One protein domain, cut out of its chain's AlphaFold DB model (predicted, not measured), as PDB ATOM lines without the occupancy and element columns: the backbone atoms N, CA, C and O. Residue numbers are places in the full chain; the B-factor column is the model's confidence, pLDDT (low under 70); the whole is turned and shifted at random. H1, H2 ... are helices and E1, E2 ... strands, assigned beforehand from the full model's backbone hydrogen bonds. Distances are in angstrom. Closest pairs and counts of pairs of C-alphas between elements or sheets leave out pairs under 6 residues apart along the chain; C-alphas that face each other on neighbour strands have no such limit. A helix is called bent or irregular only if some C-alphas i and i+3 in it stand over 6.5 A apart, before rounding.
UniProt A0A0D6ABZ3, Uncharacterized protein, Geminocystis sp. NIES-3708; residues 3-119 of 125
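Overview. This is residues 3 to 119 of the 125 residues of an uncharacterized protein of Geminocystis sp. NIES-3708 (UniProt A0A0D6ABZ3). A long helical arm, H1 and then H2a meeting at a corner, leads into a small head in which H2b packs on one face of a four-stranded sheet. The free residues 3 to 22, 24 to 31 and 33 to 44 stick out and make much of the length. The 117 printed residues hold two named helices, then four named strands, in the antiparallel order E1, E2, E3, E4; the class is mixed. The whole is extended, with a radius of gyration of the C-alphas of 24.7 A and spans of 83 by 36 by 23 A.

Along the chain. H1, residues 3 to 24, begins at C-alpha (16.523, 4.467, 31.760) and is 32.3 A long. H2, residues 26 to 63, was assigned as one helix by its hydrogen bonds but is bent, C-alphas 45 and 48 being 7.2 A apart; its arms are H2a, 26 to 45, 28.8 A, and H2b, 48 to 63, 22.5 A. E1 is 66 to 70, E2 80 to 87, 21.0 A, E3 90 to 97, 22.1 A, and E4 105 to 107, ending at C-alpha (35.632, 51.218, -17.955).

Arrangement. H1 and H2a are close but not clearly touching, the closest C-alphas being Phe 22 and Phe 28, 6.9 A. Their steep tilt is 69.6 degrees, only just short of about perpendicular. H2a and H2b stand at a steep tilt of 44 degrees. H2b is on the strongly twisted sheet; its closest C-alphas to E3 are Ala 52 and Cys 96, 5.0 A. The strands form a meander, each the antiparallel neighbour of the one before. Within hydrogen-bond range are N 66 and O 86, 2.8 A, for E1 and E2; N 92 and O 85, 2.7 A, for E2 and E3; N 95 and O 106, 2.9 A, for E3 and E4. Every O i to N i+4 pair is within range in H2a and H2b, and 16 of 18 in H1.

Size, cuts and confidence. The farthest C-alphas, Gly 3 and Lys 117, are 84.4 A apart. The printed part has no cut, and no link is long. Residues 3 to 10, 12, 75 to 77 and 109 to 119 have pLDDT under 70.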
ATOM      1  N   GLY A   3      17.772   3.878  32.271       51.69
ATOM      2  CA  GLY A   3      16.523   4.467  31.760       51.69
ATOM      3  C   GLY A   3      16.688   5.693  30.848       51.69
ATOM      4  O   GLY A   3      15.793   5.990  30.064       51.69
ATOM      5  N   LEU A   4      17.830   6.389  30.900       55.09
ATOM      6  CA  LEU A   4      18.077   7.614  30.118       55.09
ATOM      7  C   LEU A   4      18.456   7.332  28.652       55.09
ATOM      8  O   LEU A   4      18.165   8.136  27.774       55.09
ATOM      9  N   ASN A   5      19.061   6.175  28.361       58.12
ATOM     10  CA  ASN A   5      19.443   5.805  26.992       58.12
ATOM     11  C   ASN A   5      18.267   5.257  26.169       58.12
ATOM     12  O   ASN A   5      18.256   5.397  24.944       58.12
ATOM     13  N   GLN A   6      17.262   4.655  26.812       60.47
ATOM     14  CA  GLN A   6      16.077   4.148  26.116       60.47
ATOM     15  C   GLN A   6      15.099   5.257  25.711       60.47
ATOM     16  O   GLN A   6      14.607   5.232  24.587       60.47
ATOM     17  N   SER A   7      14.854   6.263  26.558       60.50
ATOM     18  CA  SER A   7      13.958   7.375  26.197       60.50
ATOM     19  C   SER A   7      14.495   8.178  25.006       60.50
ATOM     20  O   SER A   7      13.772   8.393  24.034       60.50
ATOM     21  N   VAL A   8      15.791   8.503  25.014       63.56
ATOM     22  CA  VAL A   8      16.459   9.257  23.937       63.56
ATOM     23  C   VAL A   8      16.494   8.478  22.615       63.56
ATOM     24  O   VAL A   8      16.414   9.068  21.537       63.56
ATOM     25  N   THR A   9      16.602   7.147  22.653       63.91
ATOM     26  CA  THR A   9      16.616   6.320  21.432       63.91
ATOM     27  C   THR A   9      15.221   6.072  20.862       63.91
ATOM     28  O   THR A   9      15.076   6.023  19.638       63.91
ATOM     29  N   VAL A  10      14.192   5.966  21.705       66.69
ATOM     30  CA  VAL A  10      12.787   5.858  21.273       66.69
ATOM     31  C   VAL A  10      12.306   7.175  20.664       66.69
ATOM     32  O   VAL A  10      11.716   7.170  19.585       66.69
ATOM     33  N   GLU A  11      12.640   8.309  21.279       70.94
ATOM     34  CA  GLU A  11      12.301   9.635  20.757       70.94
ATOM     35  C   GLU A  11      12.948   9.892  19.386       70.94
ATOM     36  O   GLU A  11      12.256  10.255  18.434       70.94
ATOM     37  N   LYS A  12      14.246   9.585  19.226       68.50
ATOM     38  CA  LYS A  12      14.943   9.708  17.931       68.50
ATOM     39  C   LYS A  12      14.334   8.827  16.837       68.50
ATOM     40  O   LYS A  12      14.225   9.274  15.697       68.50
ATOM     41  N   LYS A  13      13.926   7.594  17.161       71.00
ATOM     42  CA  LYS A  13      13.258   6.698  16.201       71.00
ATOM     43  C   LYS A  13      11.892   7.242  15.781       71.00
ATOM     44  O   LYS A  13      11.601   7.263  14.591       71.00
ATOM     45  N   ASN A  14      11.105   7.751  16.727       76.25
ATOM     46  CA  ASN A  14       9.785   8.318  16.445       76.25
ATOM     47  C   ASN A  14       9.876   9.588  15.586       76.25
ATOM     48  O   ASN A  14       9.101   9.750  14.646       76.25
ATOM     49  N   VAL A  15      10.856  10.460  15.842       82.44
ATOM     50  CA  VAL A  15      11.110  11.648  15.007       82.44
ATOM     51  C   VAL A  15      11.518  11.247  13.589       82.44
ATOM     52  O   VAL A  15      10.996  11.799  12.623       82.44
ATOM     53  N   LEU A  16      12.409  10.264  13.444       83.19
ATOM     54  CA  LEU A  16      12.907   9.828  12.139       83.19
ATOM     55  C   LEU A  16      11.817   9.149  11.292       83.19
ATOM     56  O   LEU A  16      11.729   9.401  10.092       83.19
ATOM     57  N   GLU A  17      10.969   8.322  11.904       84.88
ATOM     58  CA  GLU A  17       9.838   7.687  11.217       84.88
ATOM     59  C   GLU A  17       8.765   8.713  10.826       84.88
ATOM     60  O   GLU A  17       8.323   8.728   9.676       84.88
ATOM     61  N   ASN A  18       8.431   9.657  11.711       82.62
ATOM     62  CA  ASN A  18       7.525  10.761  11.376       82.62
ATOM     63  C   ASN A  18       8.074  11.629  10.232       82.62
ATOM     64  O   ASN A  18       7.320  12.051   9.352       82.62
ATOM     65  N   PHE A  19       9.390  11.848  10.194       85.75
ATOM     66  CA  PHE A  19      10.045  12.573   9.107       85.75
ATOM     67  C   PHE A  19      10.000  11.794   7.786       85.75
ATOM     68  O   PHE A  19       9.683  12.372   6.748       85.75
ATOM     69  N   LYS A  20      10.232  10.475   7.802       85.81
ATOM     70  CA  LYS A  20      10.078   9.622   6.608       85.81
ATOM     71  C   LYS A  20       8.651   9.646   6.069       85.81
ATOM     72  O   LYS A  20       8.464   9.788   4.861       85.81
ATOM     73  N   VAL A  21       7.650   9.551   6.945       86.31
ATOM     74  CA  VAL A  21       6.235   9.632   6.553       86.31
ATOM     75  C   VAL A  21       5.933  11.000   5.933       86.31
ATOM     76  O   VAL A  21       5.324  11.065   4.862       86.31
ATOM     77  N   PHE A  22       6.434  12.086   6.525       84.88
ATOM     78  CA  PHE A  22       6.297  13.438   5.979       84.88
ATOM     79  C   PHE A  22       6.945  13.589   4.591       84.88
ATOM     80  O   PHE A  22       6.277  14.043   3.658       84.88
ATOM     81  N   LEU A  23       8.195  13.143   4.419       84.69
ATOM     82  CA  LEU A  23       8.911  13.170   3.134       84.69
ATOM     83  C   LEU A  23       8.232  12.302   2.062       84.69
ATOM     84  O   LEU A  23       8.275  12.618   0.874       84.69
ATOM     85  N   SER A  24       7.584  11.209   2.471       86.31
ATOM     86  CA  SER A  24       6.848  10.327   1.558       86.31
ATOM     87  C   SER A  24       5.521  10.926   1.077       86.31
ATOM     88  O   SER A  24       4.966  10.463   0.075       86.31
ATOM     89  N   SER A  25       5.023  11.968   1.754       91.56
ATOM     90  CA  SER A  25       3.735  12.581   1.442       91.56
ATOM     91  C   SER A  25       3.734  13.236   0.057       91.56
ATOM     92  O   SER A  25       4.688  13.891  -0.366       91.56
ATOM     93  N   TRP A  26       2.620  13.098  -0.663       91.81
ATOM     94  CA  TRP A  26       2.452  13.721  -1.980       91.81
ATOM     95  C   TRP A  26       2.550  15.253  -1.912       91.81
ATOM     96  O   TRP A  26       3.070  15.876  -2.832       91.81
ATOM     97  N   ARG A  27       2.123  15.851  -0.790       90.75
ATOM     98  CA  ARG A  27       2.234  17.292  -0.529       90.75
ATOM     99  C   ARG A  27       3.691  17.741  -0.471       90.75
ATOM    100  O   ARG A  27       4.029  18.740  -1.095       90.75
ATOM    101  N   PHE A  28       4.553  16.985   0.217       92.38
ATOM    102  CA  PHE A  28       5.985  17.276   0.255       92.38
ATOM    103  C   PHE A  28       6.617  17.147  -1.133       92.38
ATOM    104  O   PHE A  28       7.351  18.039  -1.547       92.38
ATOM    105  N   LYS A  29       6.283  16.095  -1.891       91.38
ATOM    106  CA  LYS A  29       6.785  15.919  -3.266       91.38
ATOM    107  C   LYS A  29       6.408  17.096  -4.171       91.38
ATOM    108  O   LYS A  29       7.268  17.614  -4.873       91.38
ATOM    109  N   VAL A  30       5.152  17.548  -4.126       95.00
ATOM    110  CA  VAL A  30       4.688  18.710  -4.906       95.00
ATOM    111  C   VAL A  30       5.399  19.991  -4.465       95.00
ATOM    112  O   VAL A  30       5.900  20.727  -5.311       95.00
ATOM    113  N   ALA A  31       5.503  20.238  -3.156       94.69
ATOM    114  CA  ALA A  31       6.217  21.400  -2.630       94.69
ATOM    115  C   ALA A  31       7.702  21.396  -3.028       94.69
ATOM    116  O   ALA A  31       8.237  22.437  -3.399       94.69
ATOM    117  N   ALA A  32       8.350  20.229  -3.019       94.38
ATOM    118  CA  ALA A  32       9.731  20.078  -3.457       94.38
ATOM    119  C   ALA A  32       9.892  20.409  -4.947       94.38
ATOM    120  O   ALA A  32      10.801  21.154  -5.302       94.38
ATOM    121  N   VAL A  33       8.992  19.927  -5.812       96.12
ATOM    122  CA  VAL A  33       9.018  20.255  -7.249       96.12
ATOM    123  C   VAL A  33       8.853  21.759  -7.474       96.12
ATOM    124  O   VAL A  33       9.641  22.351  -8.207       96.12
ATOM    125  N   ILE A  34       7.880  22.394  -6.812       96.12
ATOM    126  CA  ILE A  34       7.670  23.848  -6.907       96.12
ATOM    127  C   ILE A  34       8.907  24.604  -6.409       96.12
ATOM    128  O   ILE A  34       9.368  25.529  -7.073       96.12
ATOM    129  N   GLY A  35       9.479  24.183  -5.279       96.81
ATOM    130  CA  GLY A  35      10.691  24.780  -4.725       96.81
ATOM    131  C   GLY A  35      11.878  24.692  -5.684       96.81
ATOM    132  O   GLY A  35      12.566  25.686  -5.897       96.81
ATOM    133  N   VAL A  36      12.086  23.538  -6.324       96.44
ATOM    134  CA  VAL A  36      13.143  23.361  -7.332       96.44
ATOM    135  C   VAL A  36      12.909  24.263  -8.544       96.44
ATOM    136  O   VAL A  36      13.844  24.921  -8.992       96.44
ATOM    137  N   LEU A  37      11.677  24.349  -9.052       96.69
ATOM    138  CA  LEU A  37      11.349  25.223 -10.184       96.69
ATOM    139  C   LEU A  37      11.580  26.703  -9.859       96.69
ATOM    140  O   LEU A  37      12.158  27.423 -10.671       96.69
ATOM    141  N   MET A  38      11.186  27.146  -8.663       96.69
ATOM    142  CA  MET A  38      11.458  28.509  -8.203       96.69
ATOM    143  C   MET A  38      12.959  28.785  -8.106       96.69
ATOM    144  O   MET A  38      13.421  29.815  -8.591       96.69
ATOM    145  N   MET A  39      13.730  27.861  -7.526       95.75
ATOM    146  CA  MET A  39      15.186  27.999  -7.426       95.75
ATOM    147  C   MET A  39      15.847  28.062  -8.804       95.75
ATOM    148  O   MET A  39      16.734  28.885  -9.007       95.75
ATOM    149  N   LEU A  40      15.398  27.248  -9.763       95.00
ATOM    150  CA  LEU A  40      15.896  27.287 -11.140       95.00
ATOM    151  C   LEU A  40      15.580  28.619 -11.827       95.00
ATOM    152  O   LEU A  40      16.472  29.195 -12.443       95.00
ATOM    153  N   MET A  41      14.355  29.138 -11.695       92.31
ATOM    154  CA  MET A  41      14.002  30.454 -12.244       92.31
ATOM    155  C   MET A  41      14.864  31.569 -11.653       92.31
ATOM    156  O   MET A  41      15.408  32.378 -12.402       92.31
ATOM    157  N   LEU A  42      15.021  31.594 -10.326       91.25
ATOM    158  CA  LEU A  42      15.861  32.587  -9.655       91.25
ATOM    159  C   LEU A  42      17.316  32.472 -10.100       91.25
ATOM    160  O   LEU A  42      17.952  33.485 -10.370       91.25
ATOM    161  N   PHE A  43      17.831  31.250 -10.214       91.44
ATOM    162  CA  PHE A  43      19.196  31.015 -10.662       91.44
ATOM    163  C   PHE A  43      19.417  31.523 -12.089       91.44
ATOM    164  O   PHE A  43      20.348  32.287 -12.320       91.44
ATOM    165  N   ILE A  44      18.538  31.166 -13.030       87.94
ATOM    166  CA  ILE A  44      18.629  31.613 -14.428       87.94
ATOM    167  C   ILE A  44      18.576  33.144 -14.519       87.94
ATOM    168  O   ILE A  44      19.336  33.731 -15.285       87.94
ATOM    169  N   PHE A  45      17.722  33.791 -13.720       85.19
ATOM    170  CA  PHE A  45      17.560  35.245 -13.738       85.19
ATOM    171  C   PHE A  45      18.733  35.997 -13.082       85.19
ATOM    172  O   PHE A  45      19.209  36.994 -13.619       85.19
ATOM    173  N   TYR A  46      19.230  35.531 -11.931       89.12
ATOM    174  CA  TYR A  46      20.200  36.283 -11.120       89.12
ATOM    175  C   TYR A  46      21.668  35.909 -11.346       89.12
ATOM    176  O   TYR A  46      22.553  36.666 -10.937       89.12
ATOM    177  N   TRP A  47      21.968  34.774 -11.981       89.69
ATOM    178  CA  TRP A  47      23.352  34.299 -12.112       89.69
ATOM    179  C   TRP A  47      24.270  35.298 -12.836       89.69
ATOM    180  O   TRP A  47      25.396  35.534 -12.400       89.69
ATOM    181  N   GLN A  48      23.777  35.947 -13.891       90.75
ATOM    182  CA  GLN A  48      24.537  36.949 -14.649       90.75
ATOM    183  C   GLN A  48      24.902  38.174 -13.802       90.75
ATOM    184  O   GLN A  48      26.025  38.667 -13.877       90.75
ATOM    185  N   HIS A  49      23.975  38.634 -12.956       91.12
ATOM    186  CA  HIS A  49      24.216  39.739 -12.031       91.12
ATOM    187  C   HIS A  49      25.275  39.369 -10.982       91.12
ATOM    188  O   HIS A  49      26.187  40.155 -10.734       91.12
ATOM    189  N   LEU A  50      25.229  38.149 -10.431       91.56
ATOM    190  CA  LEU A  50      26.268  37.667  -9.513       91.56
ATOM    191  C   LEU A  50      27.657  37.675 -10.166       91.56
ATOM    192  O   LEU A  50      28.618  38.130  -9.546       91.56
ATOM    193  N   ILE A  51      27.764  37.223 -11.420       92.56
ATOM    194  CA  ILE A  51      29.030  37.265 -12.164       92.56
ATOM    195  C   ILE A  51      29.511  38.704 -12.369       92.56
ATOM    196  O   ILE A  51      30.686  38.992 -12.136       92.56
ATOM    197  N   ALA A  52      28.622  39.614 -12.765       92.69
ATOM    198  CA  ALA A  52      28.979  41.014 -12.970       92.69
ATOM    199  C   ALA A  52      29.493  41.666 -11.677       92.69
ATOM    200  O   ALA A  52      30.525  42.338 -11.694       92.69
ATOM    201  N   VAL A  53      28.848  41.389 -10.539       93.94
ATOM    202  CA  VAL A  53      29.301  41.845  -9.215       93.94
ATOM    203  C   VAL A  53      30.680  41.276  -8.867       93.94
ATOM    204  O   VAL A  53      31.534  42.000  -8.352       93.94
ATOM    205  N   MET A  54      30.948  40.003  -9.180       94.00
ATOM    206  CA  MET A  54      32.290  39.426  -9.014       94.00
ATOM    207  C   MET A  54      33.329  40.145  -9.883       94.00
ATOM    208  O   MET A  54      34.403  40.491  -9.389       94.00
ATOM    209  N   GLY A  55      32.999  40.415 -11.150       92.38
ATOM    210  CA  GLY A  55      33.836  41.197 -12.060       92.38
ATOM    211  C   GLY A  55      34.140  42.591 -11.511       92.38
ATOM    212  O   GLY A  55      35.296  43.018 -11.524       92.38
ATOM    213  N   MET A  56      33.123  43.278 -10.981       94.69
ATOM    214  CA  MET A  56      33.260  44.629 -10.435       94.69
ATOM    215  C   MET A  56      34.198  44.616  -9.236       94.69
ATOM    216  O   MET A  56      35.127  45.416  -9.185       94.69
ATOM    217  N   ASN A  57      34.004  43.681  -8.307       94.69
ATOM    218  CA  ASN A  57      34.865  43.553  -7.134       94.69
ATOM    219  C   ASN A  57      36.324  43.278  -7.523       94.69
ATOM    220  O   ASN A  57      37.233  43.853  -6.930       94.69
ATOM    221  N   MET A  58      36.566  42.452  -8.544       92.62
ATOM    222  CA  MET A  58      37.922  42.232  -9.057       92.62
ATOM    223  C   MET A  58      38.541  43.506  -9.636       92.62
ATOM    224  O   MET A  58      39.683  43.829  -9.306       92.62
ATOM    225  N   TRP A  59      37.790  44.245 -10.454       92.94
ATOM    226  CA  TRP A  59      38.263  45.507 -11.025       92.94
ATOM    227  C   TRP A  59      38.549  46.551  -9.937       92.94
ATOM    228  O   TRP A  59      39.618  47.155  -9.922       92.94
ATOM    229  N   VAL A  60      37.629  46.705  -8.984       94.00
ATOM    230  CA  VAL A  60      37.722  47.640  -7.855       94.00
ATOM    231  C   VAL A  60      38.952  47.356  -6.994       94.00
ATOM    232  O   VAL A  60      39.700  48.280  -6.676       94.00
ATOM    233  N   ASN A  61      39.205  46.082  -6.684       93.62
ATOM    234  CA  ASN A  61      40.389  45.664  -5.934       93.62
ATOM    235  C   ASN A  61      41.689  45.960  -6.692       93.62
ATOM    236  O   ASN A  61      42.686  46.329  -6.077       93.62
ATOM    237  N   HIS A  62      41.689  45.818  -8.020       91.62
ATOM    238  CA  HIS A  62      42.857  46.136  -8.842       91.62
ATOM    239  C   HIS A  62      43.102  47.649  -8.946       91.62
ATOM    240  O   HIS A  62      44.247  48.097  -8.925       91.62
ATOM    241  N   ALA A  63      42.030  48.436  -9.028       88.38
ATOM    242  CA  ALA A  63      42.084  49.883  -9.191       88.38
ATOM    243  C   ALA A  63      42.230  50.661  -7.869       88.38
ATOM    244  O   ALA A  63      42.376  51.873  -7.916       88.38
ATOM    245  N   ASN A  64      42.195  50.014  -6.696       90.88
ATOM    246  CA  ASN A  64      42.026  50.694  -5.396       90.88
ATOM    247  C   ASN A  64      40.795  51.624  -5.375       90.88
ATOM    248  O   ASN A  64      40.811  52.701  -4.780       90.88
ATOM    249  N   ALA A  65      39.727  51.205  -6.050       91.62
ATOM    250  CA  ALA A  65      38.456  51.911  -6.076       91.62
ATOM    251  C   ALA A  65      37.526  51.382  -4.966       91.62
ATOM    252  O   ALA A  65      37.875  50.487  -4.194       91.62
ATOM    253  N   LYS A  66      36.295  51.891  -4.919       93.62
ATOM    254  CA  LYS A  66      35.201  51.380  -4.090       93.62
ATOM    255  C   LYS A  66      34.041  50.928  -4.977       93.62
ATOM    256  O   LYS A  66      33.600  51.676  -5.840       93.62
ATOM    257  N   ALA A  67      33.518  49.726  -4.756       92.88
ATOM    258  CA  ALA A  67      32.316  49.256  -5.443       92.88
ATOM    259  C   ALA A  67      31.082  50.062  -4.999       92.88
ATOM    260  O   ALA A  67      30.932  50.335  -3.803       92.88
ATOM    261  N   ILE A  68      30.215  50.438  -5.944       92.31
ATOM    262  CA  ILE A  68      28.927  51.081  -5.647       92.31
ATOM    263  C   ILE A  68      27.805  50.076  -5.888       92.31
ATOM    264  O   ILE A  68      27.250  49.560  -4.923       92.31
ATOM    265  N   ASP A  69      27.478  49.803  -7.151       92.38
ATOM    266  CA  ASP A  69      26.351  48.937  -7.495       92.38
ATOM    267  C   ASP A  69      26.423  48.418  -8.937       92.38
ATOM    268  O   ASP A  69      27.061  49.030  -9.801       92.38
ATOM    269  N   CYS A  70      25.730  47.310  -9.191       91.62
ATOM    270  CA  CYS A  70      25.530  46.719 -10.509       91.62
ATOM    271  C   CYS A  70      24.041  46.661 -10.838       91.62
ATOM    272  O   CYS A  70      23.228  46.218 -10.032       91.62
ATOM    273  N   MET A  71      23.682  47.027 -12.062       89.38
ATOM    274  CA  MET A  71      22.315  46.845 -12.538       89.38
ATOM    275  C   MET A  71      21.999  45.351 -12.713       89.38
ATOM    276  O   MET A  71      22.882  44.492 -12.802       89.38
ATOM    277  N   VAL A  72      20.713  45.018 -12.759       86.31
ATOM    278  CA  VAL A  72      20.283  43.720 -13.290       86.31
ATOM    279  C   VAL A  72      20.365  43.798 -14.812       86.31
ATOM    280  O   VAL A  72      20.141  44.867 -15.382       86.31
ATOM    281  N   LYS A  73      20.720  42.689 -15.468       79.50
ATOM    282  CA  LYS A  73      20.753  42.638 -16.930       79.50
ATOM    283  C   LYS A  73      19.372  43.003 -17.479       79.50
ATOM    284  O   LYS A  73      18.378  42.404 -17.068       79.50
ATOM    285  N   ASP A  74      19.326  43.981 -18.376       71.88
ATOM    286  CA  ASP A  74      18.121  44.253 -19.150       71.88
ATOM    287  C   ASP A  74      17.943  43.144 -20.210       71.88
ATOM    288  O   ASP A  74      18.800  42.287 -20.427       71.88
ATOM    289  N   THR A  75      16.791  43.125 -20.859       67.06
ATOM    290  CA  THR A  75      16.391  42.177 -21.907       67.06
ATOM    291  C   THR A  75      17.156  42.363 -23.225       67.06
ATOM    292  O   THR A  75      16.761  41.812 -24.250       67.06
ATOM    293  N   ASN A  76      18.218  43.168 -23.220       66.38
ATOM    294  CA  ASN A  76      19.080  43.424 -24.360       66.38
ATOM    295  C   ASN A  76      20.083  42.274 -24.572       66.38
ATOM    296  O   ASN A  76      20.518  41.592 -23.640       66.38
ATOM    297  N   ASP A  77      20.453  42.056 -25.835       69.25
ATOM    298  CA  ASP A  77      21.374  40.987 -26.245       69.25
ATOM    299  C   ASP A  77      22.843  41.287 -25.890       69.25
ATOM    300  O   ASP A  77      23.744  40.489 -26.144       69.25
ATOM    301  N   ASP A  78      23.092  42.425 -25.254       70.19
ATOM    302  CA  ASP A  78      24.394  42.880 -24.810       70.19
ATOM    303  C   ASP A  78      24.910  41.907 -23.732       70.19
ATOM    304  O   ASP A  78      24.268  41.667 -22.709       70.19
ATOM    305  N   GLU A  79      26.085  41.304 -23.916       81.38
ATOM    306  CA  GLU A  79      26.654  40.351 -22.943       81.38
ATOM    307  C   GLU A  79      27.213  41.024 -21.671       81.38
ATOM    308  O   GLU A  79      27.931  40.390 -20.887       81.38
ATOM    309  N   TYR A  80      26.868  42.293 -21.444       85.44
ATOM    310  CA  TYR A  80      27.413  43.148 -20.398       85.44
ATOM    311  C   TYR A  80      26.316  43.718 -19.495       85.44
ATOM    312  O   TYR A  80      25.217  44.037 -19.938       85.44
ATOM    313  N   ILE A  81      26.644  43.874 -18.215       89.69
ATOM    314  CA  ILE A  81      25.846  44.586 -17.218       89.69
ATOM    315  C   ILE A  81      26.559  45.887 -16.860       89.69
ATOM    316  O   ILE A  81      27.770  45.902 -16.628       89.69
ATOM    317  N   SER A  82      25.789  46.966 -16.767       90.25
ATOM    318  CA  SER A  82      26.272  48.257 -16.284       90.25
ATOM    319  C   SER A  82      26.470  48.218 -14.770       90.25
ATOM    320  O   SER A  82      25.521  48.009 -14.013       90.25
ATOM    321  N   CYS A  83      27.695  48.461 -14.329       91.62
ATOM    322  CA  CYS A  83      28.066  48.617 -12.931       91.62
ATOM    323  C   CYS A  83      28.705  49.985 -12.695       91.62
ATOM    324  O   CYS A  83      29.066  50.701 -13.628       91.62
ATOM    325  N   THR A  84      28.848  50.364 -11.434       92.56
ATOM    326  CA  THR A  84      29.445  51.637 -11.031       92.56
ATOM    327  C   THR A  84      30.409  51.429  -9.875       92.56
ATOM    328  O   THR A  84      30.155  50.665  -8.942       92.56
ATOM    329  N   ALA A  85      31.534  52.129  -9.941       93.00
ATOM    330  CA  ALA A  85      32.534  52.182  -8.887       93.00
ATOM    331  C   ALA A  85      32.905  53.639  -8.594       93.00
ATOM    332  O   ALA A  85      32.606  54.531  -9.380       93.00
ATOM    333  N   MET A  86      33.550  53.888  -7.461       89.94
ATOM    334  CA  MET A  86      34.041  55.196  -7.049       89.94
ATOM    335  C   MET A  86      35.561  55.165  -6.957       89.94
ATOM    336  O   MET A  86      36.110  54.314  -6.261       89.94
ATOM    337  N   MET A  87      36.235  56.087  -7.628       88.56
ATOM    338  CA  MET A  87      37.687  56.242  -7.574       88.56
ATOM    339  C   MET A  87      38.002  57.733  -7.496       88.56
ATOM    340  O   MET A  87      37.445  58.497  -8.279       88.56
ATOM    341  N   ASP A  88      38.827  58.147  -6.533       88.12
ATOM    342  CA  ASP A  88      39.178  59.560  -6.307       88.12
ATOM    343  C   ASP A  88      37.953  60.496  -6.263       88.12
ATOM    344  O   ASP A  88      37.894  61.526  -6.934       88.12
ATOM    345  N   ASP A  89      36.929  60.085  -5.512       86.19
ATOM    346  CA  ASP A  89      35.637  60.766  -5.383       86.19
ATOM    347  C   ASP A  89      34.812  60.926  -6.677       86.19
ATOM    348  O   ASP A  89      33.813  61.650  -6.705       86.19
ATOM    349  N   GLN A  90      35.165  60.204  -7.743       86.38
ATOM    350  CA  GLN A  90      34.437  60.200  -9.014       86.38
ATOM    351  C   GLN A  90      33.743  58.865  -9.268       86.38
ATOM    352  O   GLN A  90      34.302  57.797  -9.022       86.38
ATOM    353  N   VAL A  91      32.520  58.930  -9.799       88.38
ATOM    354  CA  VAL A  91      31.769  57.745 -10.227       88.38
ATOM    355  C   VAL A  91      32.283  57.296 -11.592       88.38
ATOM    356  O   VAL A  91      32.200  58.034 -12.571       88.38
ATOM    357  N   ILE A  92      32.796  56.071 -11.645       89.75
ATOM    358  CA  ILE A  92      33.313  55.414 -12.837       89.75
ATOM    359  C   ILE A  92      32.284  54.382 -13.317       89.75
ATOM    360  O   ILE A  92      32.016  53.410 -12.600       89.75
ATOM    361  N   PRO A  93      31.701  54.564 -14.513       90.69
ATOM    362  CA  PRO A  93      30.836  53.564 -15.124       90.69
ATOM    363  C   PRO A  93      31.665  52.382 -15.645       90.69
ATOM    364  O   PRO A  93      32.683  52.546 -16.324       90.69
ATOM    365  N   LEU A  94      31.209  51.176 -15.335       90.75
ATOM    366  CA  LEU A  94      31.830  49.911 -15.703       90.75
ATOM    367  C   LEU A  94      30.851  49.078 -16.533       90.75
ATOM    368  O   LEU A  94      29.662  49.024 -16.237       90.75
ATOM    369  N   GLU A  95      31.365  48.382 -17.536       91.00
ATOM    370  CA  GLU A  95      30.659  47.298 -18.218       91.00
ATOM    371  C   GLU A  95      31.281  45.976 -17.790       91.00
ATOM    372  O   GLU A  95      32.458  45.721 -18.061       91.00
ATOM    373  N   CYS A  96      30.495  45.146 -17.114       91.31
ATOM    374  CA  CYS A  96      30.934  43.873 -16.566       91.31
ATOM    375  C   CYS A  96      30.348  42.715 -17.365       91.31
ATOM    376  O   CYS A  96      29.149  42.693 -17.638       91.31
ATOM    377  N   GLY A  97      31.186  41.753 -17.746       89.69
ATOM    378  CA  GLY A  97      30.729  40.573 -18.471       89.69
ATOM    379  C   GLY A  97      29.758  39.730 -17.640       89.69
ATOM    380  O   GLY A  97      29.850  39.661 -16.414       89.69
ATOM    381  N   THR A  98      28.815  39.086 -18.322       87.38
ATOM    382  CA  THR A  98      27.729  38.302 -17.699       87.38
ATOM    383  C   THR A  98      27.969  36.792 -17.700       87.38
ATOM    384  O   THR A  98      27.121  36.024 -17.243       87.38
ATOM    385  N   SER A  99      29.120  36.347 -18.211       85.12
ATOM    386  CA  SER A  99      29.454  34.935 -18.400       85.12
ATOM    387  C   SER A  99      30.680  34.527 -17.586       85.12
ATOM    388  O   SER A  99      31.617  35.300 -17.421       85.12
ATOM    389  N   ILE A 100      30.703  33.270 -17.135       83.12
ATOM    390  CA  ILE A 100      31.800  32.679 -16.344       83.12
ATOM    391  C   ILE A 100      33.120  32.659 -17.139       83.12
ATOM    392  O   ILE A 100      34.203  32.669 -16.565       83.12
ATOM    393  N   LEU A 101      33.041  32.638 -18.470       85.25
ATOM    394  CA  LEU A 101      34.214  32.656 -19.350       85.25
ATOM    395  C   LEU A 101      34.711  34.076 -19.663       85.25
ATOM    396  O   LEU A 101      35.784  34.234 -20.234       85.25
ATOM    397  N   ASN A 102      33.938  35.099 -19.295       81.94
ATOM    398  CA  ASN A 102      34.235  36.508 -19.535       81.94
ATOM    399  C   ASN A 102      33.988  37.312 -18.251       81.94
ATOM    400  O   ASN A 102      33.239  38.288 -18.235       81.94
ATOM    401  N   ILE A 103      34.564  36.842 -17.144       85.31
ATOM    402  CA  ILE A 103      34.442  37.529 -15.861       85.31
ATOM    403  C   ILE A 103      35.435  38.685 -15.842       85.31
ATOM    404  O   ILE A 103      36.644  38.490 -15.954       85.31
ATOM    405  N   GLY A 104      34.917  39.891 -15.663       87.88
ATOM    406  CA  GLY A 104      35.719  41.101 -15.588       87.88
ATOM    407  C   GLY A 104      34.902  42.312 -15.988       87.88
ATOM    408  O   GLY A 104      33.814  42.183 -16.550       87.88
ATOM    409  N   CYS A 105      35.435  43.489 -15.686       90.38
ATOM    410  CA  CYS A 105      34.824  44.748 -16.074       90.38
ATOM    411  C   CYS A 105      35.815  45.623 -16.815       90.38
ATOM    412  O   CYS A 105      37.012  45.632 -16.514       90.38
ATOM    413  N   ARG A 106      35.290  46.394 -17.759       88.94
ATOM    414  CA  ARG A 106      36.015  47.469 -18.429       88.94
ATOM    415  C   ARG A 106      35.361  48.800 -18.102       88.94
ATOM    416  O   ARG A 106      34.153  48.866 -17.893       88.94
ATOM    417  N   VAL A 107      36.159  49.860 -18.082       88.06
ATOM    418  CA  VAL A 107      35.632  51.218 -17.955       88.06
ATOM    419  C   VAL A 107      34.848  51.554 -19.217       88.06
ATOM    420  O   VAL A 107      35.362  51.402 -20.328       88.06
ATOM    421  N   ASN A 108      33.609  52.005 -19.047       82.25
ATOM    422  CA  ASN A 108      32.803  52.487 -20.155       82.25
ATOM    423  C   ASN A 108      33.039  53.988 -20.342       82.25
ATOM    424  O   ASN A 108      32.492  54.817 -19.622       82.25
ATOM    425  N   TYR A 109      33.870  54.354 -21.315       67.56
ATOM    426  CA  TYR A 109      34.164  55.760 -21.613       67.56
ATOM    427  C   TYR A 109      33.061  56.469 -22.432       67.56
ATOM    428  O   TYR A 109      33.210  57.651 -22.748       67.56
ATOM    429  N   GLY A 110      31.962  55.792 -22.794       63.75
ATOM    430  CA  GLY A 110      30.848  56.378 -23.548       63.75
ATOM    431  C   GLY A 110      29.935  57.263 -22.687       63.75
ATOM    432  O   GLY A 110      29.534  56.840 -21.612       63.75
ATOM    433  N   ASN A 111      29.618  58.480 -23.172       45.69
ATOM    434  CA  ASN A 111      28.736  59.562 -22.654       45.69
ATOM    435  C   ASN A 111      28.795  59.971 -21.160       45.69
ATOM    436  O   ASN A 111      28.389  61.084 -20.834       45.69
ATOM    437  N   ALA A 112      29.332  59.144 -20.269       50.16
ATOM    438  CA  ALA A 112      29.550  59.378 -18.847       50.16
ATOM    439  C   ALA A 112      31.054  59.408 -18.517       50.16
ATOM    440  O   ALA A 112      31.464  59.110 -17.396       50.16
ATOM    441  N   SER A 113      31.893  59.773 -19.499       45.62
ATOM    442  CA  SER A 113      33.281  60.143 -19.226       45.62
ATOM    443  C   SER A 113      33.273  61.242 -18.157       45.62
ATOM    444  O   SER A 113      32.551  62.234 -18.337       45.62
ATOM    445  N   PRO A 114      34.028  61.097 -17.049       49.50
ATOM    446  CA  PRO A 114      34.177  62.182 -16.099       49.50
ATOM    447  C   PRO A 114      34.672  63.388 -16.884       49.50
ATOM    448  O   PRO A 114      35.708  63.347 -17.548       49.50
ATOM    449  N   SER A 115      33.874  64.451 -16.886       44.97
ATOM    450  CA  SER A 115      34.242  65.686 -17.554       44.97
ATOM    451  C   SER A 115      35.544  66.183 -16.925       44.97
ATOM    452  O   SER A 115      35.536  66.814 -15.868       44.97
ATOM    453  N   PHE A 116      36.676  65.942 -17.596       49.62
ATOM    454  CA  PHE A 116      38.001  66.472 -17.239       49.62
ATOM    455  C   PHE A 116      38.013  68.007 -17.117       49.62
ATOM    456  O   PHE A 116      38.976  68.599 -16.632       49.62
ATOM    457  N   LYS A 117      36.914  68.666 -17.504       46.44
ATOM    458  CA  LYS A 117      36.648  70.090 -17.317       46.44
ATOM    459  C   LYS A 117      36.687  70.530 -15.845       46.44
ATOM    460  O   LYS A 117      36.878  71.716 -15.603       46.44
ATOM    461  N   GLY A 118      36.557  69.605 -14.887       45.22
ATOM    462  CA  GLY A 118      36.723  69.877 -13.451       45.22
ATOM    463  C   GLY A 118      38.149  69.715 -12.901       45.22
ATOM    464  O   GLY A 118      38.408  70.166 -11.793       45.22
ATOM    465  N   LEU A 119      39.078  69.106 -13.651       47.88
ATOM    466  CA  LEU A 119      40.421  68.750 -13.157       47.88
ATOM    467  C   LEU A 119      41.559  69.622 -13.710       47.88
ATOM    468  O   LEU A 119      42.723  69.350 -13.440       47.88
TER     469      LEU A 119